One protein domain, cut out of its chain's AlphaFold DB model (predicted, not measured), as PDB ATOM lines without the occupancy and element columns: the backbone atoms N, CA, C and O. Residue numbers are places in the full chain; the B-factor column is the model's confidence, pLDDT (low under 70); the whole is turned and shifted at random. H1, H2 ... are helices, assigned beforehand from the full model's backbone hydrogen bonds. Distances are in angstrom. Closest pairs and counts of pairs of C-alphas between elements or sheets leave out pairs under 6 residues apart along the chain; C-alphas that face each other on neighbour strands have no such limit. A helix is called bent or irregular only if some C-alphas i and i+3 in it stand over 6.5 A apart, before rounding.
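Overview. This is residues 5 to 52 and 79 to 154 of the 200 residues of an uncharacterized protein of Heterorhabditis bacteriophora (UniProt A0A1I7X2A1). H2 runs through the middle; H3 and the bent H4 pack on it, and H1 lies between H2 and H5. The printed part has 124 residues and five named helices, class all helix. It is compact, with a radius of gyration of the C-alphas of 15.8 A and spans of 43 by 34 by 23 A.

Along the chain. H1, residues 5 to 17, begins at C-alpha (206.823, 207.747, 183.365). H2 is residues 22 to 46, 36.5 A; H3 is 83 to 95. H4, 101 to 127, one helix by its hydrogen bonds, is bent: C-alphas 109 and 112 are 6.8 A apart. Its arms are H4a, to 109, and H4b, from 112. H5, 130 to 150, ends at (223.558, 207.063, 185.308).

Arrangement. Hairpin H1 and H2 touch, closest C-alphas Gly 7 and Ser 29, 4.6 A. H1 touches H5, closest C-alphas Ala 8 and Ala 144, 4.9 A. H2 touches H4b, closest C-alphas Ala 40 and Gly 118, 4.7 A. In H4a and H5 every O i to N i+4 pair is within hydrogen-bond range.

Size, cuts and confidence. Residues 53 to 78 are cut out; C-alphas 52 and 79 are 28.5 A apart. Links printed whole are tight. Residues 5 to 9, 48 to 52 and 79 to 104 have pLDDT under 70.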
ATOM      1  N   GLY A   5     206.202 208.197 182.111       58.81
ATOM      2  CA  GLY A   5     206.823 207.747 183.365       58.81
ATOM      3  C   GLY A   5     207.199 206.258 183.408       58.81
ATOM      4  O   GLY A   5     208.181 205.890 184.054       58.81
ATOM      5  N   SER A   6     206.469 205.386 182.699       62.00
ATOM      6  CA  SER A   6     206.776 203.948 182.690       62.00
ATOM      7  C   SER A   6     208.093 203.642 181.982       62.00
ATOM      8  O   SER A   6     208.859 202.820 182.475       62.00
ATOM      9  N   GLY A   7     208.390 204.319 180.868       62.72
ATOM     10  CA  GLY A   7     209.662 204.152 180.163       62.72
ATOM     11  C   GLY A   7     210.822 204.814 180.890       62.72
ATOM     12  O   GLY A   7     211.921 204.268 180.914       62.72
ATOM     13  N   ALA A   8     210.560 205.928 181.568       66.88
ATOM     14  CA  ALA A   8     211.572 206.700 182.274       66.88
ATOM     15  C   ALA A   8     212.220 205.923 183.445       66.88
ATOM     16  O   ALA A   8     213.397 206.117 183.740       66.88
ATOM     17  N   ILE A   9     211.483 204.992 184.070       69.12
ATOM     18  CA  ILE A   9     211.996 204.110 185.137       69.12
ATOM     19  C   ILE A   9     212.314 202.704 184.612       69.12
ATOM     20  O   ILE A   9     213.333 202.126 184.993       69.12
ATOM     21  N   ALA A  10     211.492 202.140 183.718       74.75
ATOM     22  CA  ALA A  10     211.740 200.800 183.185       74.75
ATOM     23  C   ALA A  10     213.020 200.745 182.342       74.75
ATOM     24  O   ALA A  10     213.745 199.755 182.410       74.75
ATOM     25  N   PHE A  11     213.344 201.805 181.599       75.44
ATOM     26  CA  PHE A  11     214.524 201.828 180.743       75.44
ATOM     27  C   PHE A  11     215.843 201.776 181.536       75.44
ATOM     28  O   PHE A  11     216.639 200.874 181.258       75.44
ATOM     29  N   PRO A  12     216.095 202.629 182.554       72.88
ATOM     30  CA  PRO A  12     217.287 202.497 183.393       72.88
ATOM     31  C   PRO A  12     217.329 201.170 184.149       72.88
ATOM     32  O   PRO A  12     218.382 200.552 184.241       72.88
ATOM     33  N   VAL A  13     216.192 200.686 184.658       78.44
ATOM     34  CA  VAL A  13     216.150 199.410 185.388       78.44
ATOM     35  C   VAL A  13     216.518 198.242 184.469       78.44
ATOM     36  O   VAL A  13     217.349 197.411 184.828       78.44
ATOM     37  N   MET A  14     215.975 198.181 183.256       77.31
ATOM     38  CA  MET A  14     216.293 197.100 182.320       77.31
ATOM     39  C   MET A  14     217.717 197.188 181.768       77.31
ATOM     40  O   MET A  14     218.361 196.155 181.587       77.31
ATOM     41  N   THR A  15     218.226 198.393 181.513       76.00
ATOM     42  CA  THR A  15     219.566 198.566 180.933       76.00
ATOM     43  C   THR A  15     220.680 198.470 181.976       76.00
ATOM     44  O   THR A  15     221.691 197.830 181.706       76.00
ATOM     45  N   LEU A  16     220.498 199.028 183.179       72.69
ATOM     46  CA  LEU A  16     221.525 199.058 184.229       72.69
ATOM     47  C   LEU A  16     221.415 197.902 185.228       72.69
ATOM     48  O   LEU A  16     222.441 197.377 185.646       72.69
ATOM     49  N   ALA A  17     220.205 197.494 185.627       77.75
ATOM     50  CA  ALA A  17     220.050 196.419 186.614       77.75
ATOM     51  C   ALA A  17     220.035 195.029 185.960       77.75
ATOM     52  O   ALA A  17     220.599 194.086 186.509       77.75
ATOM     53  N   LEU A  18     219.413 194.903 184.782       77.25
ATOM     54  CA  LEU A  18     219.275 193.625 184.070       77.25
ATOM     55  C   LEU A  18     220.252 193.458 182.891       77.25
ATOM     56  O   LEU A  18     220.263 192.392 182.282       77.25
ATOM     57  N   HIS A  19     221.077 194.469 182.580       77.94
ATOM     58  CA  HIS A  19     222.030 194.465 181.455       77.94
ATOM     59  C   HIS A  19     221.399 194.085 180.097       77.94
ATOM     60  O   HIS A  19     222.020 193.426 179.262       77.94
ATOM     61  N   ILE A  20     220.153 194.497 179.856       78.50
ATOM     62  CA  ILE A  20     219.439 194.246 178.597       78.50
ATOM     63  C   ILE A  20     219.783 195.345 177.582       78.50
ATOM     64  O   ILE A  20     219.948 196.513 177.937       78.50
ATOM     65  N   ALA A  21     219.863 194.985 176.296       78.75
ATOM     66  CA  ALA A  21     220.140 195.935 175.222       78.75
ATOM     67  C   ALA A  21     219.128 197.112 175.218       78.75
ATOM     68  O   ALA A  21     217.916 196.869 175.270       78.75
ATOM     69  N   PRO A  22     219.584 198.375 175.071       71.94
ATOM     70  CA  PRO A  22     218.718 199.560 175.098       71.94
ATOM     71  C   PRO A  22     217.556 199.529 174.096       71.94
ATOM     72  O   PRO A  22     216.475 200.039 174.389       71.94
ATOM     73  N   GLY A  23     217.743 198.891 172.935       70.56
ATOM     74  CA  GLY A  23     216.676 198.721 171.943       70.56
ATOM     75  C   GLY A  23     215.488 197.915 172.479       70.56
ATOM     76  O   GLY A  23     214.345 198.342 172.346       70.56
ATOM     77  N   ILE A  24     215.762 196.803 173.171       72.19
ATOM     78  CA  ILE A  24     214.736 195.929 173.763       72.19
ATOM     79  C   ILE A  24     214.036 196.635 174.928       72.19
ATOM     80  O   ILE A  24     212.814 196.565 175.050       72.19
ATOM     81  N   ALA A  25     214.797 197.344 175.767       73.38
ATOM     82  CA  ALA A  25     214.252 198.086 176.901       73.38
ATOM     83  C   ALA A  25     213.290 199.200 176.456       73.38
ATOM     84  O   ALA A  25     212.235 199.394 177.066       73.38
ATOM     85  N   ARG A  26     213.618 199.906 175.366       71.25
ATOM     86  CA  ARG A  26     212.742 200.921 174.769       71.25
ATOM     87  C   ARG A  26     211.455 200.297 174.234       71.25
ATOM     88  O   ARG A  26     210.372 200.786 174.541       71.25
ATOM     89  N   ASP A  27     211.563 199.218 173.465       71.56
ATOM     90  CA  ASP A  27     210.399 198.601 172.828       71.56
ATOM     91  C   ASP A  27     209.451 197.987 173.876       71.56
ATOM     92  O   ASP A  27     208.242 198.209 173.817       71.56
ATOM     93  N   TYR A  28     209.991 197.347 174.920       74.19
ATOM     94  CA  TYR A  28     209.219 196.914 176.091       74.19
ATOM     95  C   TYR A  28     208.531 198.084 176.813       74.19
ATOM     96  O   TYR A  28     207.351 197.995 177.157       74.19
ATOM     97  N   SER A  29     209.245 199.196 177.024       75.31
ATOM     98  CA  SER A  29     208.709 200.379 177.713       75.31
ATOM     99  C   SER A  29     207.509 200.990 176.986       75.31
ATOM    100  O   SER A  29     206.537 201.394 177.626       75.31
ATOM    101  N   LEU A  30     207.554 201.016 175.652       70.44
ATOM    102  CA  LEU A  30     206.440 201.469 174.817       70.44
ATOM    103  C   LEU A  30     205.252 200.498 174.889       70.44
ATOM    104  O   LEU A  30     204.105 200.928 175.019       70.44
ATOM    105  N   MET A  31     205.521 199.190 174.872       71.94
ATOM    106  CA  MET A  31     204.489 198.150 174.951       71.94
ATOM    107  C   MET A  31     203.743 198.166 176.293       71.94
ATOM    108  O   MET A  31     202.514 198.077 176.332       71.94
ATOM    109  N   ILE A  32     204.452 198.320 177.415       75.25
ATOM    110  CA  ILE A  32     203.810 198.322 178.737       75.25
ATOM    111  C   ILE A  32     202.996 199.598 178.995       75.25
ATOM    112  O   ILE A  32     201.956 199.550 179.661       75.25
ATOM    113  N   GLN A  33     203.425 200.724 178.417       74.50
ATOM    114  CA  GLN A  33     202.735 202.011 178.498       74.50
ATOM    115  C   GLN A  33     201.347 201.952 177.846       74.50
ATOM    116  O   GLN A  33     200.375 202.428 178.436       74.50
ATOM    117  N   SER A  34     201.217 201.328 176.667       70.62
ATOM    118  CA  SER A  34     199.923 201.213 175.977       70.62
ATOM    119  C   SER A  34     198.904 200.400 176.771       70.62
ATOM    120  O   SER A  34     197.729 200.772 176.839       70.62
ATOM    121  N   CYS A  35     199.354 199.333 177.435       73.06
ATOM    122  CA  CYS A  35     198.501 198.530 178.308       73.06
ATOM    123  C   CYS A  35     198.047 199.325 179.540       73.06
ATOM    124  O   CYS A  35     196.855 199.332 179.854       73.06
ATOM    125  N   GLY A  36     198.969 200.032 180.203       72.31
ATOM    126  CA  GLY A  36     198.672 200.811 181.411       72.31
ATOM    127  C   GLY A  36     197.757 202.014 181.154       72.31
ATOM    128  O   GLY A  36     196.839 202.278 181.928       72.31
ATOM    129  N   MET A  37     197.954 202.723 180.040       74.19
ATOM    130  CA  MET A  37     197.114 203.868 179.668       74.19
ATOM    131  C   MET A  37     195.693 203.448 179.279       74.19
ATOM    132  O   MET A  37     194.728 204.109 179.664       74.19
ATOM    133  N   THR A  38     195.549 202.329 178.561       75.00
ATOM    134  CA  THR A  38     194.235 201.812 178.144       75.00
ATOM    135  C   THR A  38     193.432 201.298 179.340       75.00
ATOM    136  O   THR A  38     192.236 201.572 179.443       75.00
ATOM    137  N   SER A  39     194.073 200.606 180.289       71.19
ATOM    138  CA  SER A  39     193.396 200.117 181.499       71.19
ATOM    139  C   SER A  39     192.961 201.260 182.425       71.19
ATOM    140  O   SER A  39     191.843 201.234 182.945       71.19
ATOM    141  N   ALA A  40     193.789 202.301 182.572       72.38
ATOM    142  CA  ALA A  40     193.436 203.508 183.313       72.38
ATOM    143  C   ALA A  40     192.252 204.251 182.670       72.38
ATOM    144  O   ALA A  40     191.314 204.623 183.375       72.38
ATOM    145  N   LEU A  41     192.245 204.402 181.337       73.94
ATOM    146  CA  LEU A  41     191.130 205.014 180.608       73.94
ATOM    147  C   LEU A  41     189.821 204.243 180.834       73.94
ATOM    148  O   LEU A  41     188.814 204.847 181.199       73.94
ATOM    149  N   CYS A  42     189.840 202.914 180.689       72.31
ATOM    150  CA  CYS A  42     188.674 202.075 180.970       72.31
ATOM    151  C   CYS A  42     188.176 202.245 182.414       72.31
ATOM    152  O   CYS A  42     186.976 202.384 182.633       72.31
ATOM    153  N   CYS A  43     189.076 202.290 183.402       71.94
ATOM    154  CA  CYS A  43     188.707 202.498 184.804       71.94
ATOM    155  C   CYS A  43     188.022 203.854 185.035       71.94
ATOM    156  O   CYS A  43     186.967 203.903 185.666       71.94
ATOM    157  N   VAL A  44     188.556 204.941 184.470       74.81
ATOM    158  CA  VAL A  44     187.943 206.279 184.556       74.81
ATOM    159  C   VAL A  44     186.531 206.285 183.960       74.81
ATOM    160  O   VAL A  44     185.621 206.870 184.555       74.81
ATOM    161  N   LEU A  45     186.330 205.595 182.830       74.94
ATOM    162  CA  LEU A  45     185.013 205.448 182.201       74.94
ATOM    163  C   LEU A  45     184.038 204.659 183.092       74.94
ATOM    164  O   LEU A  45     182.894 205.081 183.266       74.94
ATOM    165  N   PHE A  46     184.483 203.556 183.701       75.69
ATOM    166  CA  PHE A  46     183.648 202.741 184.594       75.69
ATOM    167  C   PHE A  46     183.306 203.438 185.913       75.69
ATOM    168  O   PHE A  46     182.179 203.317 186.387       75.69
ATOM    169  N   MET A  47     184.232 204.207 186.489       71.94
ATOM    170  CA  MET A  47     183.990 204.950 187.729       71.94
ATOM    171  C   MET A  47     183.049 206.155 187.544       71.94
ATOM    172  O   MET A  47     182.717 206.802 188.536       71.94
ATOM    173  N   LYS A  48     182.620 206.478 186.307       65.44
ATOM    174  CA  LYS A  48     181.813 207.670 185.969       65.44
ATOM    175  C   LYS A  48     182.292 208.917 186.715       65.44
ATOM    176  O   LYS A  48     181.498 209.660 187.295       65.44
ATOM    177  N   VAL A  49     183.610 209.126 186.719       65.94
ATOM    178  CA  VAL A  49     184.208 210.312 187.334       65.94
ATOM    179  C   VAL A  49     183.527 211.537 186.728       65.94
ATOM    180  O   VAL A  49     183.354 211.618 185.512       65.94
ATOM    181  N   LYS A  50     183.093 212.476 187.575       55.56
ATOM    182  CA  LYS A  50     182.548 213.757 187.121       55.56
ATOM    183  C   LYS A  50     183.684 214.549 186.486       55.56
ATOM    184  O   LYS A  50     184.402 215.270 187.172       55.56
ATOM    185  N   ILE A  51     183.888 214.351 185.190       61.50
ATOM    186  CA  ILE A  51     184.880 215.097 184.433       61.50
ATOM    187  C   ILE A  51     184.251 216.426 184.017       61.50
ATOM    188  O   ILE A  51     183.148 216.474 183.473       61.50
ATOM    189  N   GLU A  52     184.953 217.520 184.287       64.12
ATOM    190  CA  GLU A  52     184.512 218.841 183.875       64.12
ATOM    191  C   GLU A  52     184.717 219.016 182.365       64.12
ATOM    192  O   GLU A  52     185.839 219.169 181.880       64.12
ATOM    193  N   ILE A  79     205.575 207.115 168.190       44.66
ATOM    194  CA  ILE A  79     204.403 206.472 167.592       44.66
ATOM    195  C   ILE A  79     203.337 206.367 168.687       44.66
ATOM    196  O   ILE A  79     203.154 205.350 169.343       44.66
ATOM    197  N   ILE A  80     202.636 207.483 168.833       41.75
ATOM    198  CA  ILE A  80     201.277 207.627 169.322       41.75
ATOM    199  C   ILE A  80     201.040 207.311 170.801       41.75
ATOM    200  O   ILE A  80     200.990 206.175 171.258       41.75
ATOM    201  N   SER A  81     200.689 208.379 171.505       55.41
ATOM    202  CA  SER A  81     199.913 208.405 172.738       55.41
ATOM    203  C   SER A  81     198.770 207.373 172.748       55.41
ATOM    204  O   SER A  81     197.709 207.572 172.164       55.41
ATOM    205  N   GLY A  82     198.992 206.260 173.455       47.94
ATOM    206  CA  GLY A  82     197.981 205.330 173.975       47.94
ATOM    207  C   GLY A  82     197.194 204.501 172.952       47.94
ATOM    208  O   GLY A  82     197.254 203.276 173.001       47.94
ATOM    209  N   LEU A  83     196.454 205.136 172.036       43.41
ATOM    210  CA  LEU A  83     195.510 204.461 171.135       43.41
ATOM    211  C   LEU A  83     196.176 203.832 169.907       43.41
ATOM    212  O   LEU A  83     195.958 202.650 169.652       43.41
ATOM    213  N   ASN A  84     197.043 204.546 169.179       49.12
ATOM    214  CA  ASN A  84     197.798 203.898 168.097       49.12
ATOM    215  C   ASN A  84     199.102 203.252 168.589       49.12
ATOM    216  O   ASN A  84     199.824 202.719 167.760       49.12
ATOM    217  N   ALA A  85     199.410 203.225 169.891       51.47
ATOM    218  CA  ALA A  85     200.450 202.331 170.406       51.47
ATOM    219  C   ALA A  85     200.006 200.862 170.299       51.47
ATOM    220  O   ALA A  85     200.825 200.004 170.000       51.47
ATOM    221  N   VAL A  86     198.700 200.578 170.410       53.12
ATOM    222  CA  VAL A  86     198.124 199.257 170.094       53.12
ATOM    223  C   VAL A  86     198.262 198.943 168.601       53.12
ATOM    224  O   VAL A  86     198.607 197.824 168.241       53.12
ATOM    225  N   ILE A  87     198.057 199.936 167.728       47.97
ATOM    226  CA  ILE A  87     198.189 199.792 166.266       47.97
ATOM    227  C   ILE A  87     199.663 199.707 165.840       47.97
ATOM    228  O   ILE A  87     199.998 198.918 164.969       47.97
ATOM    229  N   GLY A  88     200.559 200.463 166.474       51.75
ATOM    230  CA  GLY A  88     202.006 200.427 166.265       51.75
ATOM    231  C   GLY A  88     202.638 199.164 166.842       51.75
ATOM    232  O   GLY A  88     203.554 198.616 166.240       51.75
ATOM    233  N   PHE A  89     202.100 198.647 167.948       55.72
ATOM    234  CA  PHE A  89     202.400 197.317 168.462       55.72
ATOM    235  C   PHE A  89     201.896 196.239 167.509       55.72
ATOM    236  O   PHE A  89     202.671 195.368 167.157       55.72
ATOM    237  N   PHE A  90     200.656 196.318 167.024       56.53
ATOM    238  CA  PHE A  90     200.141 195.383 166.023       56.53
ATOM    239  C   PHE A  90     200.993 195.425 164.746       56.53
ATOM    240  O   PHE A  90     201.406 194.388 164.246       56.53
ATOM    241  N   TRP A  91     201.370 196.612 164.272       47.31
ATOM    242  CA  TRP A  91     202.244 196.792 163.114       47.31
ATOM    243  C   TRP A  91     203.666 196.257 163.364       47.31
ATOM    244  O   TRP A  91     204.207 195.540 162.533       47.31
ATOM    245  N   ARG A  92     204.283 196.519 164.522       54.91
ATOM    246  CA  ARG A  92     205.634 196.023 164.849       54.91
ATOM    247  C   ARG A  92     205.651 194.518 165.156       54.91
ATOM    248  O   ARG A  92     206.556 193.822 164.713       54.91
ATOM    249  N   ALA A  93     204.655 194.016 165.879       54.50
ATOM    250  CA  ALA A  93     204.548 192.620 166.295       54.50
ATOM    251  C   ALA A  93     204.092 191.694 165.165       54.50
ATOM    252  O   ALA A  93     204.540 190.553 165.123       54.50
ATOM    253  N   VAL A  94     203.236 192.173 164.252       52.38
ATOM    254  CA  VAL A  94     202.692 191.363 163.149       52.38
ATOM    255  C   VAL A  94     203.435 191.597 161.827       52.38
ATOM    256  O   VAL A  94     203.599 190.637 161.082       52.38
ATOM    257  N   MET A  95     203.924 192.813 161.522       44.22
ATOM    258  CA  MET A  95     204.566 193.109 160.221       44.22
ATOM    259  C   MET A  95     206.106 193.149 160.237       44.22
ATOM    260  O   MET A  95     206.691 192.931 159.181       44.22
ATOM    261  N   MET A  96     206.787 193.418 161.367       46.62
ATOM    262  CA  MET A  96     208.264 193.541 161.380       46.62
ATOM    263  C   MET A  96     209.038 192.308 161.865       46.62
ATOM    264  O   MET A  96     210.230 192.244 161.603       46.62
ATOM    265  N   GLY A  97     208.433 191.339 162.562       48.97
ATOM    266  CA  GLY A  97     209.106 190.081 162.954       48.97
ATOM    267  C   GLY A  97     210.323 190.190 163.902       48.97
ATOM    268  O   GLY A  97     210.756 189.174 164.433       48.97
ATOM    269  N   ASP A  98     210.830 191.395 164.175       49.88
ATOM    270  CA  ASP A  98     212.067 191.675 164.923       49.88
ATOM    271  C   ASP A  98     211.847 191.964 166.419       49.88
ATOM    272  O   ASP A  98     212.690 192.559 167.097       49.88
ATOM    273  N   ILE A  99     210.711 191.553 166.988       56.97
ATOM    274  CA  ILE A  99     210.552 191.640 168.441       56.97
ATOM    275  C   ILE A  99     211.302 190.466 169.066       56.97
ATOM    276  O   ILE A  99     210.850 189.323 169.012       56.97
ATOM    277  N   SER A 100     212.447 190.764 169.684       63.56
ATOM    278  CA  SER A 100     213.223 189.805 170.474       63.56
ATOM    279  C   SER A 100     212.307 189.005 171.409       63.56
ATOM    280  O   SER A 100     211.542 189.586 172.184       63.56
ATOM    281  N   ALA A 101     212.407 187.671 171.377       66.00
ATOM    282  CA  ALA A 101     211.607 186.764 172.212       66.00
ATOM    283  C   ALA A 101     211.698 187.098 173.717       66.00
ATOM    284  O   ALA A 101     210.760 186.874 174.486       66.00
ATOM    285  N   MET A 102     212.812 187.709 174.127       68.38
ATOM    286  CA  MET A 102     213.019 188.223 175.476       68.38
ATOM    287  C   MET A 102     212.033 189.354 175.822       68.38
ATOM    288  O   MET A 102     211.427 189.325 176.892       68.38
ATOM    289  N   ALA A 103     211.804 190.307 174.912       69.31
ATOM    290  CA  ALA A 103     210.865 191.416 175.108       69.31
ATOM    291  C   ALA A 103     209.431 190.910 175.295       69.31
ATOM    292  O   ALA A 103     208.722 191.353 176.195       69.31
ATOM    293  N   TRP A 104     209.033 189.928 174.483       69.75
ATOM    294  CA  TRP A 104     207.721 189.284 174.557       69.75
ATOM    295  C   TRP A 104     207.506 188.527 175.869       69.75
ATOM    296  O   TRP A 104     206.417 188.572 176.444       69.75
ATOM    297  N   THR A 105     208.552 187.866 176.367       76.25
ATOM    298  CA  THR A 105     208.500 187.134 177.638       76.25
ATOM    299  C   THR A 105     208.294 188.097 178.805       76.25
ATOM    300  O   THR A 105     207.354 187.930 179.581       76.25
ATOM    301  N   TYR A 106     209.105 189.156 178.895       75.44
ATOM    302  CA  TYR A 106     208.937 190.176 179.934       75.44
ATOM    303  C   TYR A 106     207.600 190.905 179.809       75.44
ATOM    304  O   TYR A 106     206.925 191.134 180.814       75.44
ATOM    305  N   PHE A 107     207.175 191.216 178.584       76.25
ATOM    306  CA  PHE A 107     205.892 191.854 178.334       76.25
ATOM    307  C   PHE A 107     204.735 191.004 178.854       76.25
ATOM    308  O   PHE A 107     203.970 191.481 179.685       76.25
ATOM    309  N   SER A 108     204.661 189.731 178.466       76.25
ATOM    310  CA  SER A 108     203.574 188.832 178.876       76.25
ATOM    311  C   SER A 108     203.470 188.680 180.397       76.25
ATOM    312  O   SER A 108     202.366 188.609 180.930       76.25
ATOM    313  N   LEU A 109     204.604 188.698 181.109       81.38
ATOM    314  CA  LEU A 109     204.636 188.677 182.577       81.38
ATOM    315  C   LEU A 109     204.147 189.996 183.198       81.38
ATOM    316  O   LEU A 109     203.517 189.997 184.253       81.38
ATOM    317  N   SER A 110     204.426 191.121 182.544       78.88
ATOM    318  CA  SER A 110     204.100 192.465 183.036       78.88
ATOM    319  C   SER A 110     202.683 192.944 182.700       78.88
ATOM    320  O   SER A 110     202.138 193.765 183.438       78.88
ATOM    321  N   VAL A 111     202.058 192.426 181.633       80.62
ATOM    322  CA  VAL A 111     200.683 192.760 181.214       80.62
ATOM    323  C   VAL A 111     199.672 192.637 182.359       80.62
ATOM    324  O   VAL A 111     199.014 193.637 182.648       80.62
ATOM    325  N   PRO A 112     199.547 191.491 183.062       80.38
ATOM    326  CA  PRO A 112     198.557 191.360 184.130       80.38
ATOM    327  C   PRO A 112     198.820 192.329 185.285       80.38
ATOM    328  O   PRO A 112     197.881 192.915 185.822       80.38
ATOM    329  N   VAL A 113     200.092 192.556 185.631       81.81
ATOM    330  CA  VAL A 113     200.476 193.503 186.686       81.81
ATOM    331  C   VAL A 113     200.075 194.927 186.288       81.81
ATOM    332  O   VAL A 113     199.363 195.594 187.033       81.81
ATOM    333  N   SER A 114     200.435 195.367 185.081       80.12
ATOM    334  CA  SER A 114     200.125 196.707 184.560       80.12
ATOM    335  C   SER A 114     198.617 196.950 184.412       80.12
ATOM    336  O   SER A 114     198.113 198.019 184.770       80.12
ATOM    337  N   SER A 115     197.863 195.942 183.966       78.88
ATOM    338  CA  SER A 115     196.403 196.011 183.864       78.88
ATOM    339  C   SER A 115     195.708 196.178 185.215       78.88
ATOM    340  O   SER A 115     194.637 196.773 185.244       78.88
ATOM    341  N   ILE A 116     196.301 195.704 186.315       82.25
ATOM    342  CA  ILE A 116     195.778 195.892 187.677       82.25
ATOM    343  C   ILE A 116     196.261 197.226 188.267       82.25
ATOM    344  O   ILE A 116     195.483 197.958 188.883       82.25
ATOM    345  N   THR A 117     197.529 197.583 188.054       81.00
ATOM    346  CA  THR A 117     198.113 198.820 188.587       81.00
ATOM    347  C   THR A 117     197.498 200.075 187.967       81.00
ATOM    348  O   THR A 117     197.342 201.064 188.677       81.00
ATOM    349  N   GLY A 118     197.096 200.055 186.691       79.38
ATOM    350  CA  GLY A 118     196.424 201.191 186.042       79.38
ATOM    351  C   GLY A 118     195.140 201.634 186.770       79.38
ATOM    352  O   GLY A 118     195.069 202.778 187.231       79.38
ATOM    353  N   PRO A 119     194.150 200.740 186.950       78.88
ATOM    354  CA  PRO A 119     192.951 200.997 187.747       78.88
ATOM    355  C   PRO A 119     193.251 201.381 189.200       78.88
ATOM    356  O   PRO A 119     192.696 202.359 189.699       78.88
ATOM    357  N   LEU A 120     194.166 200.667 189.869       80.94
ATOM    358  CA  LEU A 120     194.559 200.986 191.246       80.94
ATOM    359  C   LEU A 120     195.155 202.393 191.361       80.94
ATOM    360  O   LEU A 120     194.812 203.129 192.281       80.94
ATOM    361  N   GLY A 121     196.004 202.798 190.416       77.62
ATOM    362  CA  GLY A 121     196.591 204.134 190.372       77.62
ATOM    363  C   GLY A 121     195.534 205.222 190.192       77.62
ATOM    364  O   GLY A 121     195.550 206.218 190.915       77.62
ATOM    365  N   SER A 122     194.563 205.008 189.295       75.19
ATOM    366  CA  SER A 122     193.429 205.929 189.115       75.19
ATOM    367  C   SER A 122     192.545 206.014 190.366       75.19
ATOM    368  O   SER A 122     192.028 207.084 190.702       75.19
ATOM    369  N   PHE A 123     192.381 204.900 191.079       76.81
ATOM    370  CA  PHE A 123     191.605 204.835 192.313       76.81
ATOM    371  C   PHE A 123     192.310 205.539 193.484       76.81
ATOM    372  O   PHE A 123     191.694 206.366 194.163       76.81
ATOM    373  N   LEU A 124     193.610 205.286 193.687       77.62
ATOM    374  CA  LEU A 124     194.435 205.991 194.678       77.62
ATOM    375  C   LEU A 124     194.475 207.493 194.392       77.62
ATOM    376  O   LEU A 124     194.347 208.299 195.311       77.62
ATOM    377  N   GLY A 125     194.587 207.876 193.119       72.44
ATOM    378  CA  GLY A 125     194.553 209.276 192.703       72.44
ATOM    379  C   GLY A 125     193.248 209.994 193.061       72.44
ATOM    380  O   GLY A 125     193.250 211.211 193.206       72.44
ATOM    381  N   SER A 126     192.150 209.257 193.251       73.12
ATOM    382  CA  SER A 126     190.860 209.827 193.662       73.12
ATOM    383  C   SER A 126     190.731 209.999 195.184       73.12
ATOM    384  O   SER A 126     189.921 210.805 195.632       73.12
ATOM    385  N   HIS A 127     191.521 209.266 195.979       77.75
ATOM    386  CA  HIS A 127     191.465 209.286 197.450       77.75
ATOM    387  C   HIS A 127     192.593 210.101 198.096       77.75
ATOM    388  O   HIS A 127     192.480 210.506 199.252       77.75
ATOM    389  N   LEU A 128     193.691 210.335 197.376       79.69
ATOM    390  CA  LEU A 128     194.827 211.102 197.874       79.69
ATOM    391  C   LEU A 128     194.673 212.595 197.571       79.69
ATOM    392  O   LEU A 128     194.212 213.003 196.506       79.69
ATOM    393  N   HIS A 129     195.124 213.431 198.506       77.75
ATOM    394  CA  HIS A 129     195.150 214.879 198.315       77.75
ATOM    395  C   HIS A 129     196.076 215.271 197.147       77.75
ATOM    396  O   HIS A 129     197.178 214.733 197.010       77.75
ATOM    397  N   ARG A 130     195.670 216.259 196.328       76.62
ATOM    398  CA  ARG A 130     196.354 216.647 195.074       76.62
ATOM    399  C   ARG A 130     197.845 216.967 195.246       76.62
ATOM    400  O   ARG A 130     198.633 216.698 194.342       76.62
ATOM    401  N   GLN A 131     198.245 217.494 196.404       78.06
ATOM    402  CA  GLN A 131     199.654 217.782 196.714       78.06
ATOM    403  C   GLN A 131     200.505 216.515 196.898       78.06
ATOM    404  O   GLN A 131     201.662 216.495 196.488       78.06
ATOM    405  N   VAL A 132     199.934 215.447 197.461       82.75
ATOM    406  CA  VAL A 132     200.636 214.173 197.685       82.75
ATOM    407  C   VAL A 132     200.909 213.481 196.351       82.75
ATOM    408  O   VAL A 132     202.016 213.013 196.105       82.75
ATOM    409  N   ILE A 133     199.923 213.496 195.450       80.00
ATOM    410  CA  ILE A 133     200.054 212.943 194.095       80.00
ATOM    411  C   ILE A 133     201.154 213.681 193.323       80.00
ATOM    412  O   ILE A 133     202.001 213.042 192.704       80.00
ATOM    413  N   ALA A 134     201.175 215.016 193.391       78.50
ATOM    414  CA  ALA A 134     202.223 215.815 192.761       78.50
ATOM    415  C   ALA A 134     203.616 215.494 193.332       78.50
ATOM    416  O   ALA A 134     204.564 215.337 192.567       78.50
ATOM    417  N   GLY A 135     203.728 215.325 194.654       84.25
ATOM    418  CA  GLY A 135     204.974 214.922 195.309       84.25
ATOM    419  C   GLY A 135     205.493 213.569 194.821       84.25
ATOM    420  O   GLY A 135     206.656 213.465 194.435       84.25
ATOM    421  N   PHE A 136     204.632 212.548 194.759       82.00
ATOM    422  CA  PHE A 136     205.012 211.235 194.226       82.00
ATOM    423  C   PHE A 136     205.480 211.311 192.774       82.00
ATOM    424  O   PHE A 136     206.496 210.715 192.430       82.00
ATOM    425  N   VAL A 137     204.778 212.071 191.931       80.50
ATOM    426  CA  VAL A 137     205.166 212.257 190.527       80.50
ATOM    427  C   VAL A 137     206.538 212.922 190.424       80.50
ATOM    428  O   VAL A 137     207.384 212.425 189.691       80.50
ATOM    429  N   TYR A 138     206.807 213.979 191.192       82.38
ATOM    430  CA  TYR A 138     208.119 214.633 191.170       82.38
ATOM    431  C   TYR A 138     209.254 213.720 191.632       82.38
ATOM    432  O   TYR A 138     210.329 213.752 191.038       82.38
ATOM    433  N   ILE A 139     209.025 212.881 192.646       83.75
ATOM    434  CA  ILE A 139     210.020 211.896 193.089       83.75
ATOM    435  C   ILE A 139     210.300 210.879 191.975       83.75
ATOM    436  O   ILE A 139     211.460 210.593 191.691       83.75
ATOM    437  N   LEU A 140     209.258 210.353 191.324       79.94
ATOM    438  CA  LEU A 140     209.404 209.381 190.237       79.94
ATOM    439  C   LEU A 140     210.135 209.973 189.023       79.94
ATOM    440  O   LEU A 140     211.026 209.325 188.480       79.94
ATOM    441  N   GLU A 141     209.819 211.210 188.642       81.06
ATOM    442  CA  GLU A 141     210.507 211.929 187.560       81.06
ATOM    443  C   GLU A 141     211.978 212.209 187.908       81.06
ATOM    444  O   GLU A 141     212.865 212.069 187.067       81.06
ATOM    445  N   LEU A 142     212.274 212.534 189.169       83.00
ATOM    446  CA  LEU A 142     213.648 212.726 189.629       83.00
ATOM    447  C   LEU A 142     214.449 211.417 189.576       83.00
ATOM    448  O   LEU A 142     215.586 211.412 189.110       83.00
ATOM    449  N   LEU A 143     213.853 210.297 189.996       81.69
ATOM    450  CA  LEU A 143     214.474 208.975 189.879       81.69
ATOM    451  C   LEU A 143     214.725 208.590 188.419       81.69
ATOM    452  O   LEU A 143     215.783 208.044 188.112       81.69
ATOM    453  N   ALA A 144     213.793 208.906 187.521       76.88
ATOM    454  CA  ALA A 144     213.961 208.677 186.095       76.88
ATOM    455  C   ALA A 144     215.099 209.516 185.496       76.88
ATOM    456  O   ALA A 144     215.946 208.984 184.778       76.88
ATOM    457  N   LEU A 145     215.172 210.807 185.836       78.94
ATOM    458  CA  LEU A 145     216.249 211.693 185.393       78.94
ATOM    459  C   LEU A 145     217.616 211.207 185.895       78.94
ATOM    460  O   LEU A 145     218.586 211.183 185.137       78.94
ATOM    461  N   ILE A 146     217.690 210.775 187.156       82.88
ATOM    462  CA  ILE A 146     218.906 210.196 187.738       82.88
ATOM    463  C   ILE A 146     219.268 208.888 187.025       82.88
ATOM    464  O   ILE A 146     220.418 208.718 186.628       82.88
ATOM    465  N   GLY A 147     218.307 207.985 186.812       78.25
ATOM    466  CA  GLY A 147     218.526 206.726 186.095       78.25
ATOM    467  C   GLY A 147     219.022 206.944 184.663       78.25
ATOM    468  O   GLY A 147     219.958 206.280 184.212       78.25
ATOM    469  N   PHE A 148     218.464 207.935 183.968       75.75
ATOM    470  CA  PHE A 148     218.936 208.354 182.654       75.75
ATOM    471  C   PHE A 148     220.376 208.875 182.706       75.75
ATOM    472  O   PHE A 148     221.214 208.440 181.918       75.75
ATOM    473  N   LEU A 149     220.710 209.742 183.666       79.44
ATOM    474  CA  LEU A 149     222.060 210.292 183.807       79.44
ATOM    475  C   LEU A 149     223.100 209.211 184.153       79.44
ATOM    476  O   LEU A 149     224.220 209.237 183.638       79.44
ATOM    477  N   LEU A 150     222.720 208.219 184.965       78.69
ATOM    478  CA  LEU A 150     223.558 207.063 185.308       78.69
ATOM    479  C   LEU A 150     223.866 206.164 184.103       78.69
ATOM    480  O   LEU A 150     224.903 205.503 184.092       78.69
ATOM    481  N   THR A 151     223.032 206.194 183.061       72.62
ATOM    482  CA  THR A 151     223.263 205.460 181.803       72.62
ATOM    483  C   THR A 151     224.426 206.058 180.983       72.62
ATOM    484  O   THR A 151     224.810 205.500 179.960       72.62
ATOM    485  N   LYS A 152     225.038 207.165 181.444       76.44
ATOM    486  CA  LYS A 152     226.123 207.910 180.770       76.44
ATOM    487  C   LYS A 152     225.798 208.219 179.296       76.44
ATOM    488  O   LYS A 152     226.548 207.816 178.402       76.44
ATOM    489  N   PRO A 153     224.679 208.910 179.015       73.88
ATOM    490  CA  PRO A 153     224.286 209.224 177.650       73.88
ATOM    491  C   PRO A 153     225.281 210.181 176.975       73.88
ATOM    492  O   PRO A 153     226.015 210.920 177.634       73.88
ATOM    493  N   SER A 154     225.284 210.184 175.638       79.00
ATOM    494  CA  SER A 154     226.071 211.131 174.839       79.00
ATOM    495  C   SER A 154     225.738 212.578 175.212       79.00
ATOM    496  O   SER A 154     224.580 212.913 175.476       79.00
TER     497      SER A 154